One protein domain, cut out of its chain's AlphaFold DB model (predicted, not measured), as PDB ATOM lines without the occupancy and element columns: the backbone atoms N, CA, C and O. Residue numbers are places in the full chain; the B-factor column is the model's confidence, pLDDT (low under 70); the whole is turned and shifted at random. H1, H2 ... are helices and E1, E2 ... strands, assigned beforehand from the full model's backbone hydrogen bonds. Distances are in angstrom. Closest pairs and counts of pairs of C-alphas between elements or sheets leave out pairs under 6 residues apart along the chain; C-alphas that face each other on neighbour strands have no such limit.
ATOM      1  N   MET A  60     122.258 119.257  17.738       95.12
ATOM      2  CA  MET A  60     121.320 118.410  17.005       95.12
ATOM      3  C   MET A  60     120.936 119.069  15.681       95.12
ATOM      4  O   MET A  60     120.483 120.213  15.656       95.12
ATOM      5  N   VAL A  61     121.073 118.320  14.594       94.12
ATOM      6  CA  VAL A  61     120.606 118.677  13.253       94.12
ATOM      7  C   VAL A  61     119.600 117.643  12.766       94.12
ATOM      8  O   VAL A  61     119.577 116.506  13.235       94.12
ATOM      9  N   TYR A  62     118.752 118.032  11.821       93.56
ATOM     10  CA  TYR A  62     117.591 117.236  11.446       93.56
ATOM     11  C   TYR A  62     117.538 117.015   9.938       93.56
ATOM     12  O   TYR A  62     117.838 117.916   9.153       93.56
ATOM     13  N   THR A  63     117.120 115.821   9.526       92.38
ATOM     14  CA  THR A  63     116.785 115.513   8.128       92.38
ATOM     15  C   THR A  63     115.365 114.979   8.030       92.38
ATOM     16  O   THR A  63     114.832 114.421   8.988       92.38
ATOM     17  N   ILE A  64     114.746 115.132   6.859       90.31
ATOM     18  CA  ILE A  64     113.442 114.535   6.556       90.31
ATOM     19  C   ILE A  64     113.668 113.379   5.590       90.31
ATOM     20  O   ILE A  64     114.057 113.583   4.439       90.31
ATOM     21  N   ASN A  65     113.414 112.165   6.064       85.25
ATOM     22  CA  ASN A  65     113.641 110.938   5.309       85.25
ATOM     23  C   ASN A  65     112.318 110.197   5.173       85.25
ATOM     24  O   ASN A  65     111.484 110.260   6.075       85.25
ATOM     25  N   ALA A  66     112.106 109.473   4.081       79.00
ATOM     26  CA  ALA A  66     111.048 108.485   4.064       79.00
ATOM     27  C   ALA A  66     111.376 107.416   5.100       79.00
ATOM     28  O   ALA A  66     112.538 107.101   5.382       79.00
ATOM     29  N   ASP A  67     110.322 106.856   5.664       76.12
ATOM     30  CA  ASP A  67     110.408 105.735   6.569       76.12
ATOM     31  C   ASP A  67     110.058 104.440   5.826       76.12
ATOM     32  O   ASP A  67     108.885 104.073   5.727       76.12
ATOM     33  N   TYR A 101     106.991 110.435   5.449       83.94
ATOM     34  CA  TYR A 101     108.195 111.160   5.825       83.94
ATOM     35  C   TYR A 101     108.278 111.313   7.341       83.94
ATOM     36  O   TYR A 101     107.293 111.650   8.002       83.94
ATOM     37  N   VAL A 102     109.476 111.102   7.876       86.94
ATOM     38  CA  VAL A 102     109.804 111.245   9.292       86.94
ATOM     39  C   VAL A 102     111.011 112.153   9.460       86.94
ATOM     40  O   VAL A 102     111.903 112.205   8.609       86.94
ATOM     41  N   ILE A 103     111.041 112.861  10.584       92.00
ATOM     42  CA  ILE A 103     112.209 113.634  10.992       92.00
ATOM     43  C   ILE A 103     113.192 112.673  11.654       92.00
ATOM     44  O   ILE A 103     112.823 111.932  12.565       92.00
ATOM     45  N   ARG A 104     114.441 112.693  11.196       90.50
ATOM     46  CA  ARG A 104     115.562 112.042  11.870       90.50
ATOM     47  C   ARG A 104     116.430 113.090  12.532       90.50
ATOM     48  O   ARG A 104     116.709 114.127  11.936       90.50
ATOM     49  N   GLU A 105     116.843 112.787  13.749       93.06
ATOM     50  CA  GLU A 105     117.712 113.634  14.553       93.06
ATOM     51  C   GLU A 105     119.133 113.079  14.489       93.06
ATOM     52  O   GLU A 105     119.330 111.865  14.583       93.06
ATOM     53  N   HIS A 106     120.113 113.961  14.339       91.06
ATOM     54  CA  HIS A 106     121.519 113.596  14.248       91.06
ATOM     55  C   HIS A 106     122.372 114.547  15.076       91.06
ATOM     56  O   HIS A 106     122.146 115.754  15.065       91.06
ATOM     57  N   GLU A 107     123.390 114.028  15.755       93.00
ATOM     58  CA  GLU A 107     124.375 114.859  16.448       93.00
ATOM     59  C   GLU A 107     125.490 115.265  15.472       93.00
ATOM     60  O   GLU A 107     126.126 114.413  14.844       93.00
ATOM     61  N   CYS A 108     125.768 116.564  15.350       92.12
ATOM     62  CA  CYS A 108     126.876 117.051  14.535       92.12
ATOM     63  C   CYS A 108     128.224 116.662  15.162       92.12
ATOM     64  O   CYS A 108     128.632 117.229  16.175       92.12
ATOM     65  N   LYS A 109     128.969 115.742  14.537       91.31
ATOM     66  CA  LYS A 109     130.302 115.303  15.007       91.31
ATOM     67  C   LYS A 109     131.460 115.956  14.246       91.31
ATOM     68  O   LYS A 109     132.627 115.727  14.568       91.31
ATOM     69  N   GLY A 110     131.159 116.761  13.230       90.44
ATOM     70  CA  GLY A 110     132.143 117.479  12.429       90.44
ATOM     71  C   GLY A 110     131.541 118.061  11.154       90.44
ATOM     72  O   GLY A 110     130.326 118.063  10.974       90.44
ATOM     73  N   PHE A 111     132.410 118.533  10.259       88.81
ATOM     74  CA  PHE A 111     131.999 119.196   9.025       88.81
ATOM     75  C   PHE A 111     132.748 118.669   7.804       88.81
ATOM     76  O   PHE A 111     133.963 118.471   7.842       88.81
ATOM     77  N   TRP A 112     132.023 118.531   6.696       86.00
ATOM     78  CA  TRP A 112     132.581 118.408   5.356       86.00
ATOM     79  C   TRP A 112     132.644 119.764   4.678       86.00
ATOM     80  O   TRP A 112     131.655 120.490   4.663       86.00
ATOM     81  N   VAL A 113     133.777 120.058   4.044       85.44
ATOM     82  CA  VAL A 113     133.919 121.208   3.148       85.44
ATOM     83  C   VAL A 113     133.853 120.703   1.716       85.44
ATOM     84  O   VAL A 113     134.696 119.920   1.272       85.44
ATOM     85  N   ARG A 114     132.827 121.122   0.982       83.19
ATOM     86  CA  ARG A 114     132.679 120.811  -0.438       83.19
ATOM     87  C   ARG A 114     133.601 121.686  -1.286       83.19
ATOM     88  O   ARG A 114     134.079 122.733  -0.861       83.19
ATOM     89  N   LYS A 115     133.798 121.282  -2.546       85.56
ATOM     90  CA  LYS A 115     134.583 122.051  -3.532       85.56
ATOM     91  C   LYS A 115     134.001 123.436  -3.836       85.56
ATOM     92  O   LYS A 115     134.756 124.318  -4.219       85.56
ATOM     93  N   ASP A 116     132.689 123.606  -3.691       86.00
ATOM     94  CA  ASP A 116     131.986 124.888  -3.848       86.00
ATOM     95  C   ASP A 116     132.084 125.778  -2.591       86.00
ATOM     96  O   ASP A 116     131.529 126.873  -2.570       86.00
ATOM     97  N   GLY A 117     132.790 125.325  -1.550       82.75
ATOM     98  CA  GLY A 117     132.919 126.024  -0.275       82.75
ATOM     99  C   GLY A 117     131.736 125.821   0.671       82.75
ATOM    100  O   GLY A 117     131.779 126.338   1.784       82.75
ATOM    101  N   ALA A 118     130.701 125.064   0.281       84.00
ATOM    102  CA  ALA A 118     129.594 124.751   1.176       84.00
ATOM    103  C   ALA A 118     130.046 123.793   2.280       84.00
ATOM    104  O   ALA A 118     130.834 122.869   2.048       84.00
ATOM    105  N   ILE A 119     129.526 124.017   3.485       85.62
ATOM    106  CA  ILE A 119     129.953 123.293   4.675       85.62
ATOM    107  C   ILE A 119     128.772 122.550   5.255       85.62
ATOM    108  O   ILE A 119     127.734 123.143   5.535       85.62
ATOM    109  N   ILE A 120     128.939 121.238   5.386       86.81
ATOM    110  CA  ILE A 120     127.849 120.336   5.728       86.81
ATOM    111  C   ILE A 120     128.194 119.616   7.031       86.81
ATOM    112  O   ILE A 120     129.265 119.004   7.105       86.81
ATOM    113  N   PRO A 121     127.318 119.670   8.047       89.31
ATOM    114  CA  PRO A 121     127.429 118.822   9.226       89.31
ATOM    115  C   PRO A 121     127.469 117.340   8.847       89.31
ATOM    116  O   PRO A 121     126.808 116.910   7.901       89.31
ATOM    117  N   GLY A 122     128.231 116.555   9.596       87.12
ATOM    118  CA  GLY A 122     128.300 115.113   9.401       87.12
ATOM    119  C   GLY A 122     128.448 114.348  10.704       87.12
ATOM    120  O   GLY A 122     128.806 114.903  11.749       87.12
ATOM    121  N   GLU A 123     128.198 113.051  10.612       83.00
ATOM    122  CA  GLU A 123     128.486 112.075  11.649       83.00
ATOM    123  C   GLU A 123     129.845 111.426  11.376       83.00
ATOM    124  O   GLU A 123     130.324 111.385  10.250       83.00
ATOM    125  N   ARG A 124     130.523 110.941  12.415       69.44
ATOM    126  CA  ARG A 124     131.723 110.124  12.250       69.44
ATOM    127  C   ARG A 124     131.331 108.667  12.426       69.44
ATOM    128  O   ARG A 124     131.042 108.282  13.558       69.44
ATOM    129  N   ASP A 125     131.430 107.886  11.357       61.31
ATOM    130  CA  ASP A 125     131.231 106.442  11.399       61.31
ATOM    131  C   ASP A 125     132.429 105.703  10.784       61.31
ATOM    132  O   ASP A 125     133.001 106.091   9.768       61.31
ATOM    133  N   CYS A 126     132.890 104.655  11.471       52.16
ATOM    134  CA  CYS A 126     133.943 103.735  11.006       52.16
ATOM    135  C   CYS A 126     135.252 104.373  10.467       52.16
ATOM    136  O   CYS A 126     135.945 103.777   9.644       52.16
ATOM    137  N   GLY A 127     135.630 105.564  10.946       61.41
ATOM    138  CA  GLY A 127     136.862 106.259  10.539       61.41
ATOM    139  C   GLY A 127     136.707 107.217   9.354       61.41
ATOM    140  O   GLY A 127     137.681 107.874   8.984       61.41
ATOM    141  N   LEU A 128     135.497 107.354   8.809       59.75
ATOM    142  CA  LEU A 128     135.132 108.371   7.828       59.75
ATOM    143  C   LEU A 128     134.074 109.305   8.429       59.75
ATOM    144  O   LEU A 128     133.383 108.967   9.388       59.75
ATOM    145  N   LEU A 129     134.025 110.539   7.929       66.94
ATOM    146  CA  LEU A 129     132.938 111.450   8.264       66.94
ATOM    147  C   LEU A 129     131.850 111.216   7.208       66.94
ATOM    148  O   LEU A 129     132.116 111.423   6.026       66.94
ATOM    149  N   ASP A 130     130.675 110.764   7.615       76.19
ATOM    150  CA  ASP A 130     129.522 110.553   6.748       76.19
ATOM    151  C   ASP A 130     128.625 111.789   6.780       76.19
ATOM    152  O   ASP A 130     128.381 112.399   7.823       76.19
ATOM    153  N   ILE A 131     128.172 112.208   5.602       78.81
ATOM    154  CA  ILE A 131     127.287 113.364   5.464       78.81
ATOM    155  C   ILE A 131     125.850 112.905   5.714       78.81
ATOM    156  O   ILE A 131     125.454 111.826   5.276       78.81
ATOM    157  N   PHE A 132     125.046 113.739   6.367       80.44
ATOM    158  CA  PHE A 132     123.620 113.476   6.516       80.44
ATOM    159  C   PHE A 132     122.894 113.638   5.172       80.44
ATOM    160  O   PHE A 132     122.938 114.700   4.546       80.44
ATOM    161  N   TYR A 133     122.218 112.578   4.728       73.50
ATOM    162  CA  TYR A 133     121.407 112.579   3.513       73.50
ATOM    163  C   TYR A 133     119.917 112.602   3.846       73.50
ATOM    164  O   TYR A 133     119.466 111.943   4.785       73.50
ATOM    165  N   SER A 134     119.165 113.330   3.020       74.25
ATOM    166  CA  SER A 134     117.706 113.275   2.958       74.25
ATOM    167  C   SER A 134     117.249 112.694   1.622       74.25
ATOM    168  O   SER A 134     117.993 112.691   0.636       74.25
ATOM    169  N   ASP A 135     115.993 112.273   1.552       66.38
ATOM    170  CA  ASP A 135     115.434 111.643   0.349       66.38
ATOM    171  C   ASP A 135     115.296 112.588  -0.853       66.38
ATOM    172  O   ASP A 135     115.165 112.131  -1.987       66.38
ATOM    173  N   LYS A 136     115.359 113.908  -0.634       59.81
ATOM    174  CA  LYS A 136     115.397 114.929  -1.696       59.81
ATOM    175  C   LYS A 136     116.797 115.503  -1.948       59.81
ATOM    176  O   LYS A 136     116.936 116.485  -2.674       59.81
ATOM    177  N   GLY A 137     117.842 114.896  -1.385       65.56
ATOM    178  CA  GLY A 137     119.220 115.388  -1.470       65.56
ATOM    179  C   GLY A 137     119.725 115.930  -0.133       65.56
ATOM    180  O   GLY A 137     119.502 115.325   0.910       65.56
ATOM    181  N   PHE A 138     120.437 117.057  -0.139       65.56
ATOM    182  CA  PHE A 138     121.070 117.635   1.058       65.56
ATOM    183  C   PHE A 138     120.164 118.648   1.782       65.56
ATOM    184  O   PHE A 138     120.560 119.793   1.992       65.56
ATOM    185  N   SER A 139     118.934 118.262   2.137       82.88
ATOM    186  CA  SER A 139     118.070 119.094   2.985       82.88
ATOM    187  C   SER A 139     118.372 118.813   4.455       82.88
ATOM    188  O   SER A 139     118.071 117.732   4.960       82.88
ATOM    189  N   LEU A 140     118.986 119.794   5.117       89.12
ATOM    190  CA  LEU A 140     119.379 119.743   6.520       89.12
ATOM    191  C   LEU A 140     118.772 120.937   7.258       89.12
ATOM    192  O   LEU A 140     118.806 122.055   6.744       89.12
ATOM    193  N   TYR A 141     118.236 120.687   8.444       93.06
ATOM    194  CA  TYR A 141     117.583 121.690   9.280       93.06
ATOM    195  C   TYR A 141     118.345 121.827  10.596       93.06
ATOM    196  O   TYR A 141     118.822 120.830  11.146       93.06
ATOM    197  N   TYR A 142     118.469 123.056  11.093       93.12
ATOM    198  CA  TYR A 142     119.269 123.365  12.284       93.12
ATOM    199  C   TYR A 142     118.409 123.539  13.538       93.12
ATOM    200  O   TYR A 142     118.935 123.688  14.639       93.12
ATOM    201  N   SER A 143     117.085 123.458  13.390       94.81
ATOM    202  CA  SER A 143     116.145 123.315  14.495       94.81
ATOM    203  C   SER A 143     115.065 122.276  14.184       94.81
ATOM    204  O   SER A 143     114.753 121.984  13.025       94.81
ATOM    205  N   ARG A 144     114.475 121.720  15.244       95.50
ATOM    206  CA  ARG A 144     113.344 120.794  15.128       95.50
ATOM    207  C   ARG A 144     112.118 121.488  14.537       95.50
ATOM    208  O   ARG A 144     111.440 120.913  13.697       95.50
ATOM    209  N   GLU A 145     111.875 122.727  14.947       96.75
ATOM    210  CA  GLU A 145     110.755 123.551  14.486       96.75
ATOM    211  C   GLU A 145     110.820 123.785  12.968       96.75
ATOM    212  O   GLU A 145     109.816 123.624  12.274       96.75
ATOM    213  N   GLU A 146     112.009 124.077  12.426       94.94
ATOM    214  CA  GLU A 146     112.229 124.187  10.977       94.94
ATOM    215  C   GLU A 146     111.918 122.875  10.245       94.94
ATOM    216  O   GLU A 146     111.273 122.887   9.194       94.94
ATOM    217  N   ALA A 147     112.354 121.742  10.801       94.00
ATOM    218  CA  ALA A 147     112.096 120.429  10.219       94.00
ATOM    219  C   ALA A 147     110.601 120.065  10.259       94.00
ATOM    220  O   ALA A 147     110.068 119.529   9.288       94.00
ATOM    221  N   GLU A 148     109.900 120.380  11.350       95.00
ATOM    222  CA  GLU A 148     108.458 120.154  11.496       95.00
ATOM    223  C   GLU A 148     107.648 121.022  10.528       95.00
ATOM    224  O   GLU A 148     106.758 120.506   9.847       95.00
ATOM    225  N   ALA A 149     108.000 122.303  10.386       94.38
ATOM    226  CA  ALA A 149     107.377 123.197   9.413       94.38
ATOM    227  C   ALA A 149     107.598 122.713   7.971       94.38
ATOM    228  O   ALA A 149     106.662 122.678   7.169       94.38
ATOM    229  N   ALA A 150     108.817 122.273   7.643       92.19
ATOM    230  CA  ALA A 150     109.125 121.724   6.328       92.19
ATOM    231  C   ALA A 150     108.387 120.402   6.054       92.19
ATOM    232  O   ALA A 150     107.936 120.174   4.930       92.19
ATOM    233  N   LEU A 151     108.222 119.545   7.066       90.44
ATOM    234  CA  LEU A 151     107.439 118.315   6.955       90.44
ATOM    235  C   LEU A 151     105.945 118.608   6.748       90.44
ATOM    236  O   LEU A 151     105.302 117.921   5.956       90.44
ATOM    237  N   ALA A 152     105.388 119.607   7.434       90.12
ATOM    238  CA  ALA A 152     103.997 120.024   7.257       90.12
ATOM    239  C   ALA A 152     103.746 120.567   5.842       90.12
ATOM    240  O   ALA A 152     102.879 120.049   5.141       90.12
ATOM    241  N   ALA A 153     104.579 121.504   5.379       87.81
ATOM    242  CA  ALA A 153     104.492 122.052   4.023       87.81
ATOM    243  C   ALA A 153     104.626 120.965   2.941       87.81
ATOM    244  O   ALA A 153     104.027 121.047   1.871       87.81
ATOM    245  N   ARG A 154     105.411 119.915   3.217       81.88
ATOM    246  CA  ARG A 154     105.533 118.754   2.331       81.88
ATOM    247  C   ARG A 154     104.216 117.985   2.223       81.88
ATOM    248  O   ARG A 154     103.797 117.701   1.107       81.88
ATOM    249  N   LYS A 155     103.572 117.690   3.354       78.12
ATOM    250  CA  LYS A 155     102.276 116.996   3.379       78.12
ATOM    251  C   LYS A 155     101.213 117.772   2.603       78.12
ATOM    252  O   LYS A 155     100.513 117.170   1.805       78.12
ATOM    253  N   GLU A 156     101.171 119.094   2.754       76.06
ATOM    254  CA  GLU A 156     100.246 119.957   2.005       76.06
ATOM    255  C   GLU A 156     100.475 119.878   0.486       76.06
ATOM    256  O   GLU A 156      99.524 119.717  -0.272       76.06
ATOM    257  N   GLN A 157     101.730 119.915   0.026       71.88
ATOM    258  CA  GLN A 157     102.055 119.773  -1.402       71.88
ATOM    259  C   GLN A 157     101.690 118.393  -1.958       71.88
ATOM    260  O   GLN A 157     101.207 118.280  -3.087       71.88
ATOM    261  N   ASP A 158     101.955 117.340  -1.185       69.25
ATOM    262  CA  ASP A 158     101.650 115.974  -1.595       69.25
ATOM    263  C   ASP A 158     100.105 115.773  -1.634       69.25
ATOM    264  O   ASP A 158      99.591 115.183  -2.586       69.25
ATOM    265  N   ASP A 159      99.346 116.379  -0.710       60.97
ATOM    266  CA  ASP A 159      97.871 116.395  -0.710       60.97
ATOM    267  C   ASP A 159      97.282 117.201  -1.887       60.97
ATOM    268  O   ASP A 159      96.364 116.734  -2.570       60.97
ATOM    269  N   GLU A 160      97.829 118.387  -2.183       60.44
ATOM    270  CA  GLU A 160      97.420 119.202  -3.334       60.44
ATOM    271  C   GLU A 160      97.671 118.459  -4.648       60.44
ATOM    272  O   GLU A 160      96.772 118.366  -5.485       60.44
ATOM    273  N   SER A 161      98.856 117.866  -4.821       57.94
ATOM    274  CA  SER A 161      99.201 117.126  -6.041       57.94
ATOM    275  C   SER A 161      98.311 115.899  -6.280       57.94
ATOM    276  O   SER A 161      97.997 115.598  -7.434       57.94
ATOM    277  N   ASN A 162      97.822 115.255  -5.215       55.28
ATOM    278  CA  ASN A 162      96.844 114.170  -5.305       55.28
ATOM    279  C   ASN A 162      95.416 114.666  -5.601       55.28
ATOM    280  O   ASN A 162      94.654 113.969  -6.268       55.28
ATOM    281  N   SER A 163      95.046 115.875  -5.166       54.31
ATOM    282  CA  SER A 163      93.702 116.440  -5.391       54.31
ATOM    283  C   SER A 163      93.410 116.824  -6.852       54.31
ATOM    284  O   SER A 163      92.249 116.869  -7.252       54.31
ATOM    285  N   PHE A 164      94.446 117.043  -7.671       49.56
ATOM    286  CA  PHE A 164      94.321 117.351  -9.105       49.56
ATOM    287  C   PHE A 164      94.298 116.107 -10.016       49.56
ATOM    288  O   PHE A 164      94.199 116.254 -11.235       49.56
ATOM    289  N   GLN A 165      94.403 114.895  -9.458       47.28
ATOM    290  CA  GLN A 165      94.391 113.633 -10.215       47.28
ATOM    291  C   GLN A 165      93.037 112.889 -10.192       47.28
ATOM    292  O   GLN A 165      92.965 111.752 -10.666       47.28
TER     293      GLN A 165
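This is residues 60 to 67 and 101 to 165 of the 166 residues of an uncharacterized protein of Clostridiaceae bacterium (UniProt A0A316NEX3). A two-stranded ribbon, E1 and E2, forms the middle of an elongated model, with a small, strongly twisted sheet of E3, E4 and E5 at one end and a long helix, H1, reaching away at the other. The first part of H1, residues 144 to 155, packs on the ribbon, while residues 156 to 165 stick out free. The printed part has 73 residues, with five named strands and then one named helix; both sheets are antiparallel, the larger in the order E3, E4, E5, and the class is mixed, helices and strands. The whole is loose, with a radius of gyration of the C-alphas of 14.4 A and spans of 47 by 24 by 20 A.

Start with E1, residues 60 to 66, and its antiparallel neighbour E2, residues 101 to 107, at 151 degrees; look for N 63 and O 104, 3.0 A apart, within hydrogen-bond range. Next come E3, residues 110 to 113, E4, residues 119 to 125, and E5, residues 128 to 131, a meander, each strand the antiparallel neighbour of the one before. In the hairpin of E3 and E4, at 130 degrees, N 112 and O 120 are within range at 2.8 A. In the hairpin of E4 and E5, also at 130 degrees, N 130 and O 123 are within range at 2.7 A. The pairing is staggered: E4 pairs with E3 over residues 119 to 122 and with E5 over 122 to 125. Between E2 and E4 the closest C-alphas are those of Glu 107 and Glu 123, 6.9 A apart. In H1, residues 144 to 163, every O i to N i+4 pair is within hydrogen-bond range. Its closest C-alpha pair with E1 is Tyr 62 and Ala 147, 6.5 A; with E2 it is Ile 103 and Ala 147, 6.8 A. H1 is apart from E3 and E4.

Find C-alpha 60 at (121.320, 118.410, 17.005), where E1 begins its 19.3 A; E2 then covers 19.7 A. E3 is 10.2 A long, E4 18.2 A and E5 9.6 A, ending at C-alpha 131 at (127.287, 113.364, 5.464). H1 runs 28.7 A to C-alpha 163 at (93.702, 116.440, -5.391).

The C-alphas farthest apart, those of Gly 127 and Phe 164, are 48.2 A apart. Residues 68 to 100 are not printed, and C-alphas 67 and 101 are 5.9 A apart across this cut. Look at residues 132 to 143 for the long link from E5 to H1. The mean pLDDT of the printed part is 80.6; residues 124 to 129, 135 to 138 and 158 to 165 are under 70.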